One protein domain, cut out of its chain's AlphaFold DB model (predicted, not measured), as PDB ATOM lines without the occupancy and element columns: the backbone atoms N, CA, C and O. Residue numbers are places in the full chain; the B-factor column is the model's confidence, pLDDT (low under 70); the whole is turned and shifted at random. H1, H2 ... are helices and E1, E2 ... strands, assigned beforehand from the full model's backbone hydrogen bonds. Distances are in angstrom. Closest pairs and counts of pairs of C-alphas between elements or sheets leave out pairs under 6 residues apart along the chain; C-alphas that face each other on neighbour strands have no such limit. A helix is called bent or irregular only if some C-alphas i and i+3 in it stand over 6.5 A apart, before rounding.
ATOM      1  N   LEU A 147     179.735 191.819 125.500       92.88
ATOM      2  CA  LEU A 147     178.791 192.597 126.277       92.88
ATOM      3  C   LEU A 147     177.438 192.617 125.574       92.88
ATOM      4  O   LEU A 147     177.341 192.606 124.347       92.88
ATOM      5  N   TYR A 148     176.390 192.706 126.376       93.00
ATOM      6  CA  TYR A 148     175.008 192.750 125.938       93.00
ATOM      7  C   TYR A 148     174.285 193.925 126.595       93.00
ATOM      8  O   TYR A 148     174.527 194.260 127.757       93.00
ATOM      9  N   TYR A 149     173.365 194.523 125.847       94.06
ATOM     10  CA  TYR A 149     172.328 195.403 126.374       94.06
ATOM     11  C   TYR A 149     171.070 194.592 126.681       94.06
ATOM     12  O   TYR A 149     170.771 193.618 125.994       94.06
ATOM     13  N   LEU A 150     170.275 195.029 127.654       93.94
ATOM     14  CA  LEU A 150     168.976 194.428 127.955       93.94
ATOM     15  C   LEU A 150     167.869 195.273 127.323       93.94
ATOM     16  O   LEU A 150     167.562 196.358 127.811       93.94
ATOM     17  N   LYS A 151     167.284 194.811 126.216       94.19
ATOM     18  CA  LYS A 151     166.334 195.590 125.412       94.19
ATOM     19  C   LYS A 151     164.903 195.086 125.585       94.19
ATOM     20  O   LYS A 151     164.536 194.024 125.093       94.19
ATOM     21  N   VAL A 152     164.074 195.898 126.225       92.06
ATOM     22  CA  VAL A 152     162.670 195.585 126.526       92.06
ATOM     23  C   VAL A 152     161.720 196.108 125.446       92.06
ATOM     24  O   VAL A 152     160.696 195.485 125.173       92.06
ATOM     25  N   ASP A 153     162.051 197.236 124.814       89.44
ATOM     26  CA  ASP A 153     161.237 197.850 123.757       89.44
ATOM     27  C   ASP A 153     162.123 198.467 122.656       89.44
ATOM     28  O   ASP A 153     163.327 198.659 122.816       89.44
ATOM     29  N   ASN A 154     161.531 198.780 121.505       87.06
ATOM     30  CA  ASN A 154     162.195 199.404 120.360       87.06
ATOM     31  C   ASN A 154     162.340 200.930 120.472       87.06
ATOM     32  O   ASN A 154     162.833 201.561 119.538       87.06
ATOM     33  N   ASN A 155     161.912 201.527 121.583       89.44
ATOM     34  CA  ASN A 155     162.105 202.946 121.857       89.44
ATOM     35  C   ASN A 155     163.570 203.252 122.225       89.44
ATOM     36  O   ASN A 155     164.291 202.389 122.719       89.44
ATOM     37  N   GLU A 156     163.992 204.504 122.044       84.00
ATOM     38  CA  GLU A 156     165.299 205.018 122.470       84.00
ATOM     39  C   GLU A 156     165.559 204.744 123.958       84.00
ATOM     40  O   GLU A 156     166.673 204.383 124.311       84.00
ATOM     41  N   TYR A 157     164.518 204.810 124.798       87.00
ATOM     42  CA  TYR A 157     164.557 204.530 126.242       87.00
ATOM     43  C   TYR A 157     164.150 203.090 126.606       87.00
ATOM     44  O   TYR A 157     163.760 202.806 127.737       87.00
ATOM     45  N   GLY A 158     164.152 202.187 125.625       90.75
ATOM     46  CA  GLY A 158     163.692 200.807 125.769       90.75
ATOM     47  C   GLY A 158     164.706 199.858 126.406       90.75
ATOM     48  O   GLY A 158     164.517 198.647 126.291       90.75
ATOM     49  N   TYR A 159     165.772 200.366 127.030       93.12
ATOM     50  CA  TYR A 159     166.844 199.560 127.611       93.12
ATOM     51  C   TYR A 159     166.764 199.537 129.130       93.12
ATOM     52  O   TYR A 159     166.395 200.529 129.757       93.12
ATOM     53  N   LEU A 160     167.106 198.391 129.710       92.62
ATOM     54  CA  LEU A 160     167.181 198.195 131.146       92.62
ATOM     55  C   LEU A 160     168.615 198.461 131.617       92.62
ATOM     56  O   LEU A 160     169.545 197.774 131.196       92.62
ATOM     57  N   ASN A 161     168.770 199.444 132.498       91.69
ATOM     58  CA  ASN A 161     170.043 199.834 133.095       91.69
ATOM     59  C   ASN A 161     169.984 199.598 134.608       91.69
ATOM     60  O   ASN A 161     168.948 199.836 135.233       91.69
ATOM     61  N   LEU A 162     171.087 199.129 135.186       90.75
ATOM     62  CA  LEU A 162     171.228 198.915 136.622       90.75
ATOM     63  C   LEU A 162     171.842 200.162 137.259       90.75
ATOM     64  O   LEU A 162     172.941 200.563 136.882       90.75
ATOM     65  N   ASP A 163     171.132 200.768 138.203       89.75
ATOM     66  CA  ASP A 163     171.657 201.824 139.063       89.75
ATOM     67  C   ASP A 163     172.644 201.216 140.064       89.75
ATOM     68  O   ASP A 163     172.306 200.300 140.813       89.75
ATOM     69  N   LEU A 164     173.881 201.698 140.063       89.12
ATOM     70  CA  LEU A 164     174.951 201.196 140.921       89.12
ATOM     71  C   LEU A 164     174.906 201.791 142.334       89.12
ATOM     72  O   LEU A 164     175.525 201.225 143.235       89.12
ATOM     73  N   ASP A 165     174.193 202.902 142.547       88.38
ATOM     74  CA  ASP A 165     174.105 203.547 143.859       88.38
ATOM     75  C   ASP A 165     173.120 202.813 144.780       88.38
ATOM     76  O   ASP A 165     173.371 202.679 145.983       88.38
ATOM     77  N   ASP A 166     172.008 202.318 144.231       88.94
ATOM     78  CA  ASP A 166     170.948 201.652 144.999       88.94
ATOM     79  C   ASP A 166     170.554 200.252 144.495       88.94
ATOM     80  O   ASP A 166     169.693 199.602 145.097       88.94
ATOM     81  N   ASN A 167     171.238 199.748 143.462       87.94
ATOM     82  CA  ASN A 167     171.033 198.424 142.874       87.94
ATOM     83  C   ASN A 167     169.610 198.219 142.315       87.94
ATOM     84  O   ASN A 167     169.049 197.120 142.398       87.94
ATOM     85  N   THR A 168     168.996 199.281 141.778       89.25
ATOM     86  CA  THR A 168     167.664 199.237 141.159       89.25
ATOM     87  C   THR A 168     167.721 199.235 139.632       89.25
ATOM     88  O   THR A 168     168.647 199.740 139.010       89.25
ATOM     89  N   TRP A 169     166.703 198.647 139.000       89.75
ATOM     90  CA  TRP A 169     166.587 198.607 137.543       89.75
ATOM     91  C   TRP A 169     165.743 199.763 137.028       89.75
ATOM     92  O   TRP A 169     164.601 199.949 137.461       89.75
ATOM     93  N   ILE A 170     166.267 200.484 136.042       89.56
ATOM     94  CA  ILE A 170     165.574 201.602 135.412       89.56
ATOM     95  C   ILE A 170     165.509 201.439 133.897       89.56
ATOM     96  O   ILE A 170     166.376 200.835 133.268       89.56
ATOM     97  N   PHE A 171     164.467 202.016 133.305       90.44
ATOM     98  CA  PHE A 171     164.382 202.175 131.859       90.44
ATOM     99  C   PHE A 171     165.150 203.418 131.434       90.44
ATOM    100  O   PHE A 171     164.978 204.492 132.015       90.44
ATOM    101  N   GLY A 172     165.967 203.281 130.403       88.69
ATOM    102  CA  GLY A 172     166.819 204.357 129.949       88.69
ATOM    103  C   GLY A 172     167.314 204.168 128.523       88.69
ATOM    104  O   GLY A 172     166.990 203.181 127.855       88.69
ATOM    105  N   PRO A 173     168.079 205.152 128.031       88.00
ATOM    106  CA  PRO A 173     168.782 205.012 126.774       88.00
ATOM    107  C   PRO A 173     169.837 203.911 126.857       88.00
ATOM    108  O   PRO A 173     170.323 203.569 127.936       88.00
ATOM    109  N   LYS A 174     170.234 203.413 125.685       83.38
ATOM    110  CA  LYS A 174     171.307 202.422 125.509       83.38
ATOM    111  C   LYS A 174     172.601 202.802 126.240       83.38
ATOM    112  O   LYS A 174     173.313 201.945 126.748       83.38
ATOM    113  N   GLN A 175     172.907 204.095 126.301       75.62
ATOM    114  CA  GLN A 175     174.047 204.635 127.032       75.62
ATOM    115  C   GLN A 175     173.551 205.656 128.049       75.62
ATOM    116  O   GLN A 175     172.988 206.691 127.692       75.62
ATOM    117  N   GLN A 176     173.783 205.362 129.323       69.31
ATOM    118  CA  GLN A 176     173.465 206.249 130.434       69.31
ATOM    119  C   GLN A 176     174.759 206.551 131.197       69.31
ATOM    120  O   GLN A 176     175.512 205.638 131.530       69.31
ATOM    121  N   ASN A 177     175.057 207.836 131.400       68.56
ATOM    122  CA  ASN A 177     176.309 208.278 132.022       68.56
ATOM    123  C   ASN A 177     176.289 208.086 133.542       68.56
ATOM    124  O   ASN A 177     175.230 208.225 134.142       68.56
ATOM    125  N   ASN A 178     177.484 207.870 134.113       68.75
ATOM    126  CA  ASN A 178     177.863 207.897 135.535       68.75
ATOM    127  C   ASN A 178     176.831 207.339 136.531       68.75
ATOM    128  O   ASN A 178     175.840 207.993 136.835       68.75
ATOM    129  N   GLY A 179     177.152 206.184 137.122       81.00
ATOM    130  CA  GLY A 179     176.331 205.541 138.158       81.00
ATOM    131  C   GLY A 179     175.440 204.418 137.636       81.00
ATOM    132  O   GLY A 179     174.767 203.783 138.428       81.00
ATOM    133  N   PHE A 180     175.471 204.121 136.332       88.25
ATOM    134  CA  PHE A 180     174.692 203.033 135.742       88.25
ATOM    135  C   PHE A 180     175.577 201.998 135.057       88.25
ATOM    136  O   PHE A 180     176.452 202.350 134.261       88.25
ATOM    137  N   GLN A 181     175.286 200.722 135.292       90.38
ATOM    138  CA  GLN A 181     175.732 199.628 134.438       90.38
ATOM    139  C   GLN A 181     174.665 199.385 133.368       90.38
ATOM    140  O   GLN A 181     173.506 199.102 133.658       90.38
ATOM    141  N   ASN A 182     175.060 199.554 132.110       90.75
ATOM    142  CA  ASN A 182     174.186 199.412 130.939       90.75
ATOM    143  C   ASN A 182     174.640 198.297 129.992       90.75
ATOM    144  O   ASN A 182     173.982 198.021 128.996       90.75
ATOM    145  N   ARG A 183     175.770 197.661 130.295       92.00
ATOM    146  CA  ARG A 183     176.390 196.603 129.504       92.00
ATOM    147  C   ARG A 183     176.757 195.473 130.447       92.00
ATOM    148  O   ARG A 183     177.327 195.735 131.505       92.00
ATOM    149  N   PHE A 184     176.415 194.256 130.052       92.12
ATOM    150  CA  PHE A 184     176.538 193.079 130.902       92.12
ATOM    151  C   PHE A 184     177.150 191.921 130.124       92.12
ATOM    152  O   PHE A 184     176.843 191.749 128.942       92.12
ATOM    153  N   THR A 185     177.983 191.114 130.767       92.69
ATOM    154  CA  THR A 185     178.390 189.820 130.211       92.69
ATOM    155  C   THR A 185     177.223 188.836 130.276       92.69
ATOM    156  O   THR A 185     176.248 189.027 131.010       92.69
ATOM    157  N   LYS A 186     177.312 187.743 129.515       91.06
ATOM    158  CA  LYS A 186     176.333 186.653 129.613       91.06
ATOM    159  C   LYS A 186     176.227 186.113 131.043       91.06
ATOM    160  O   LYS A 186     175.114 185.899 131.509       91.06
ATOM    161  N   GLU A 187     177.366 185.927 131.708       90.62
ATOM    162  CA  GLU A 187     177.447 185.408 133.078       90.62
ATOM    163  C   GLU A 187     176.741 186.339 134.070       90.62
ATOM    164  O   GLU A 187     175.871 185.889 134.811       90.62
ATOM    165  N   GLU A 188     176.996 187.652 133.994       91.44
ATOM    166  CA  GLU A 188     176.310 188.643 134.831       91.44
ATOM    167  C   GLU A 188     174.786 188.580 134.645       91.44
ATOM    168  O   GLU A 188     174.033 188.591 135.619       91.44
ATOM    169  N   ILE A 189     174.307 188.481 133.399       90.69
ATOM    170  CA  ILE A 189     172.869 188.378 133.106       90.69
ATOM    171  C   ILE A 189     172.282 187.106 133.721       90.69
ATOM    172  O   ILE A 189     171.234 187.173 134.368       90.69
ATOM    173  N   THR A 190     172.933 185.958 133.522       88.81
ATOM    174  CA  THR A 190     172.434 184.670 134.018       88.81
ATOM    175  C   THR A 190     172.454 184.580 135.538       88.81
ATOM    176  O   THR A 190     171.497 184.060 136.113       88.81
ATOM    177  N   ASP A 191     173.476 185.144 136.183       91.81
ATOM    178  CA  ASP A 191     173.602 185.186 137.642       91.81
ATOM    179  C   ASP A 191     172.546 186.088 138.279       91.81
ATOM    180  O   ASP A 191     171.995 185.767 139.335       91.81
ATOM    181  N   MET A 192     172.225 187.211 137.629       89.06
ATOM    182  CA  MET A 192     171.167 188.104 138.091       89.06
ATOM    183  C   MET A 192     169.785 187.475 137.914       89.06
ATOM    184  O   MET A 192     168.991 187.439 138.857       89.06
ATOM    185  N   ASN A 193     169.466 187.039 136.693       86.62
ATOM    186  CA  ASN A 193     168.208 186.389 136.343       86.62
ATOM    187  C   ASN A 193     168.291 185.820 134.921       86.62
ATOM    188  O   ASN A 193     168.250 186.570 133.946       86.62
ATOM    189  N   GLU A 194     168.278 184.495 134.794       89.88
ATOM    190  CA  GLU A 194     168.295 183.784 133.506       89.88
ATOM    191  C   GLU A 194     167.222 184.278 132.510       89.88
ATOM    192  O   GLU A 194     167.458 184.325 131.304       89.88
ATOM    193  N   GLY A 195     166.062 184.739 132.990       89.56
ATOM    194  CA  GLY A 195     165.001 185.300 132.147       89.56
ATOM    195  C   GLY A 195     165.384 186.595 131.419       89.56
ATOM    196  O   GLY A 195     164.806 186.893 130.372       89.56
ATOM    197  N   LEU A 196     166.373 187.346 131.918       89.88
ATOM    198  CA  LEU A 196     166.894 188.547 131.256       89.88
ATOM    199  C   LEU A 196     167.678 188.208 129.983       89.88
ATOM    200  O   LEU A 196     167.756 189.035 129.077       89.88
ATOM    201  N   TRP A 197     168.182 186.978 129.853       93.19
ATOM    202  CA  TRP A 197     168.845 186.535 128.629       93.19
ATOM    203  C   TRP A 197     167.915 186.594 127.409       93.19
ATOM    204  O   TRP A 197     168.349 186.912 126.306       93.19
ATOM    205  N   GLY A 198     166.610 186.378 127.607       92.19
ATOM    206  CA  GLY A 198     165.611 186.448 126.536       92.19
ATOM    207  C   GLY A 198     165.437 187.838 125.911       92.19
ATOM    208  O   GLY A 198     164.833 187.947 124.845       92.19
ATOM    209  N   ILE A 199     165.959 188.887 126.555       92.94
ATOM    210  CA  ILE A 199     165.932 190.275 126.072       92.94
ATOM    211  C   ILE A 199     167.341 190.843 125.833       92.94
ATOM    212  O   ILE A 199     167.487 192.037 125.564       92.94
ATOM    213  N   ALA A 200     168.378 190.010 125.946       93.19
ATOM    214  CA  ALA A 200     169.754 190.414 125.715       93.19
ATOM    215  C   ALA A 200     170.005 190.626 124.216       93.19
ATOM    216  O   ALA A 200     169.695 189.770 123.385       93.19
ATOM    217  N   VAL A 201     170.584 191.769 123.863       92.69
ATOM    218  CA  VAL A 201     171.014 192.094 122.500       92.69
ATOM    219  C   VAL A 201     172.503 192.439 122.509       92.69
ATOM    220  O   VAL A 201     172.938 193.157 123.411       92.69
ATOM    221  N   PRO A 202     173.297 191.917 121.561       91.62
ATOM    222  CA  PRO A 202     174.743 192.119 121.559       91.62
ATOM    223  C   PRO A 202     175.099 193.602 121.414       91.62
ATOM    224  O   PRO A 202     174.401 194.369 120.745       91.62
ATOM    225  N   VAL A 203     176.178 194.004 122.083       90.06
ATOM    226  CA  VAL A 203     176.817 195.311 121.903       90.06
ATOM    227  C   VAL A 203     177.677 195.225 120.646       90.06
ATOM    228  O   VAL A 203     178.586 194.399 120.574       90.06
ATOM    229  N   GLU A 204     177.406 196.075 119.659       86.12
ATOM    230  CA  GLU A 204     178.187 196.107 118.420       86.12
ATOM    231  C   GLU A 204     179.468 196.932 118.616       86.12
ATOM    232  O   GLU A 204     179.541 197.798 119.491       86.12
TER     233      GLU A 204
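This is residues 147 to 204 of the 210 residues of an uncharacterized protein of Tetragenococcus halophilus (strain DSM 20338 / JCM 20259 / NCIMB 9735 / NBRC 12172) (UniProt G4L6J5). A small antiparallel sheet of four short strands twists through the domain, and one uneven helix, H1, covers it at the E1 and E4 end, while the hairpin of E2 and E3 makes the other end. A long stretch without named elements, residues 173 to 185, leads from E3 back to H1, tied on its way by short pairings to E2 and E1. The printed part has 58 residues, with one named helix and four named strands in the order E1, E2, E3, H1, E4; the sheet's order is E3, E2, E1, E4, and the class is mixed, helices and strands. The whole is compact, with a radius of gyration of the C-alphas of 10.4 A, and rounded, spanning 25 by 24 by 18 A.

E1 takes residues 147 to 151, 12.8 A from first to last C-alpha, and begins at C-alpha 147 at (178.791, 192.597, 126.277). E2 takes residues 159 to 163, 12.6 A long. E3 follows at residues 169 to 172, 9.5 A. H1 takes residues 186 to 199, 11.6 A, with C-alpha 186 at (176.333, 186.653, 129.613). It is irregular: C-alphas 192 and 195 are 9.0 A apart. E4 takes residues 200 to 202, 6.7 A, and ends at C-alpha 202 at (174.743, 192.119, 121.559).

E1, E2 and E3 form a meander, each strand the antiparallel neighbour of the one before. E1 and E2 are a hairpin at 112 degrees between directions, with N 160 and O 150 2.8 A apart, within hydrogen-bond range. E2 and E3 are a hairpin at 131 degrees, with N 161 and O 170 2.9 A apart. E1 and E4 are antiparallel at 132 degrees, with N 149 and O 201 2.8 A apart. The pairing of E1 is staggered: residues 148 to 150 pair with E4, residues 150 to 151 with E2. The edge strands E3 and E4 are apart. H1 is on the sheet at a height of 9.8 A, over E1, and runs slantwise to the strands, at 33 degrees to E1 on the local plane. The closest C-alphas of E1 and H1 are those of Lys 151 and Ile 199, 5.4 A apart. In H1, 4 of 10 O i to N i+4 pairs are within hydrogen-bond range, and 7 of 11 O i to N i+3 pairs.

The C-alphas farthest apart, those of Asp 166 and Glu 204, are 28.1 A apart. The sheet is only just strongly twisted, its C-alphas up to 4.4 A off its best plane. The printed part has no cut. The link from E3 to H1 is long. Mean pLDDT of the printed part is 88.8; residues 176 to 178 are under 70.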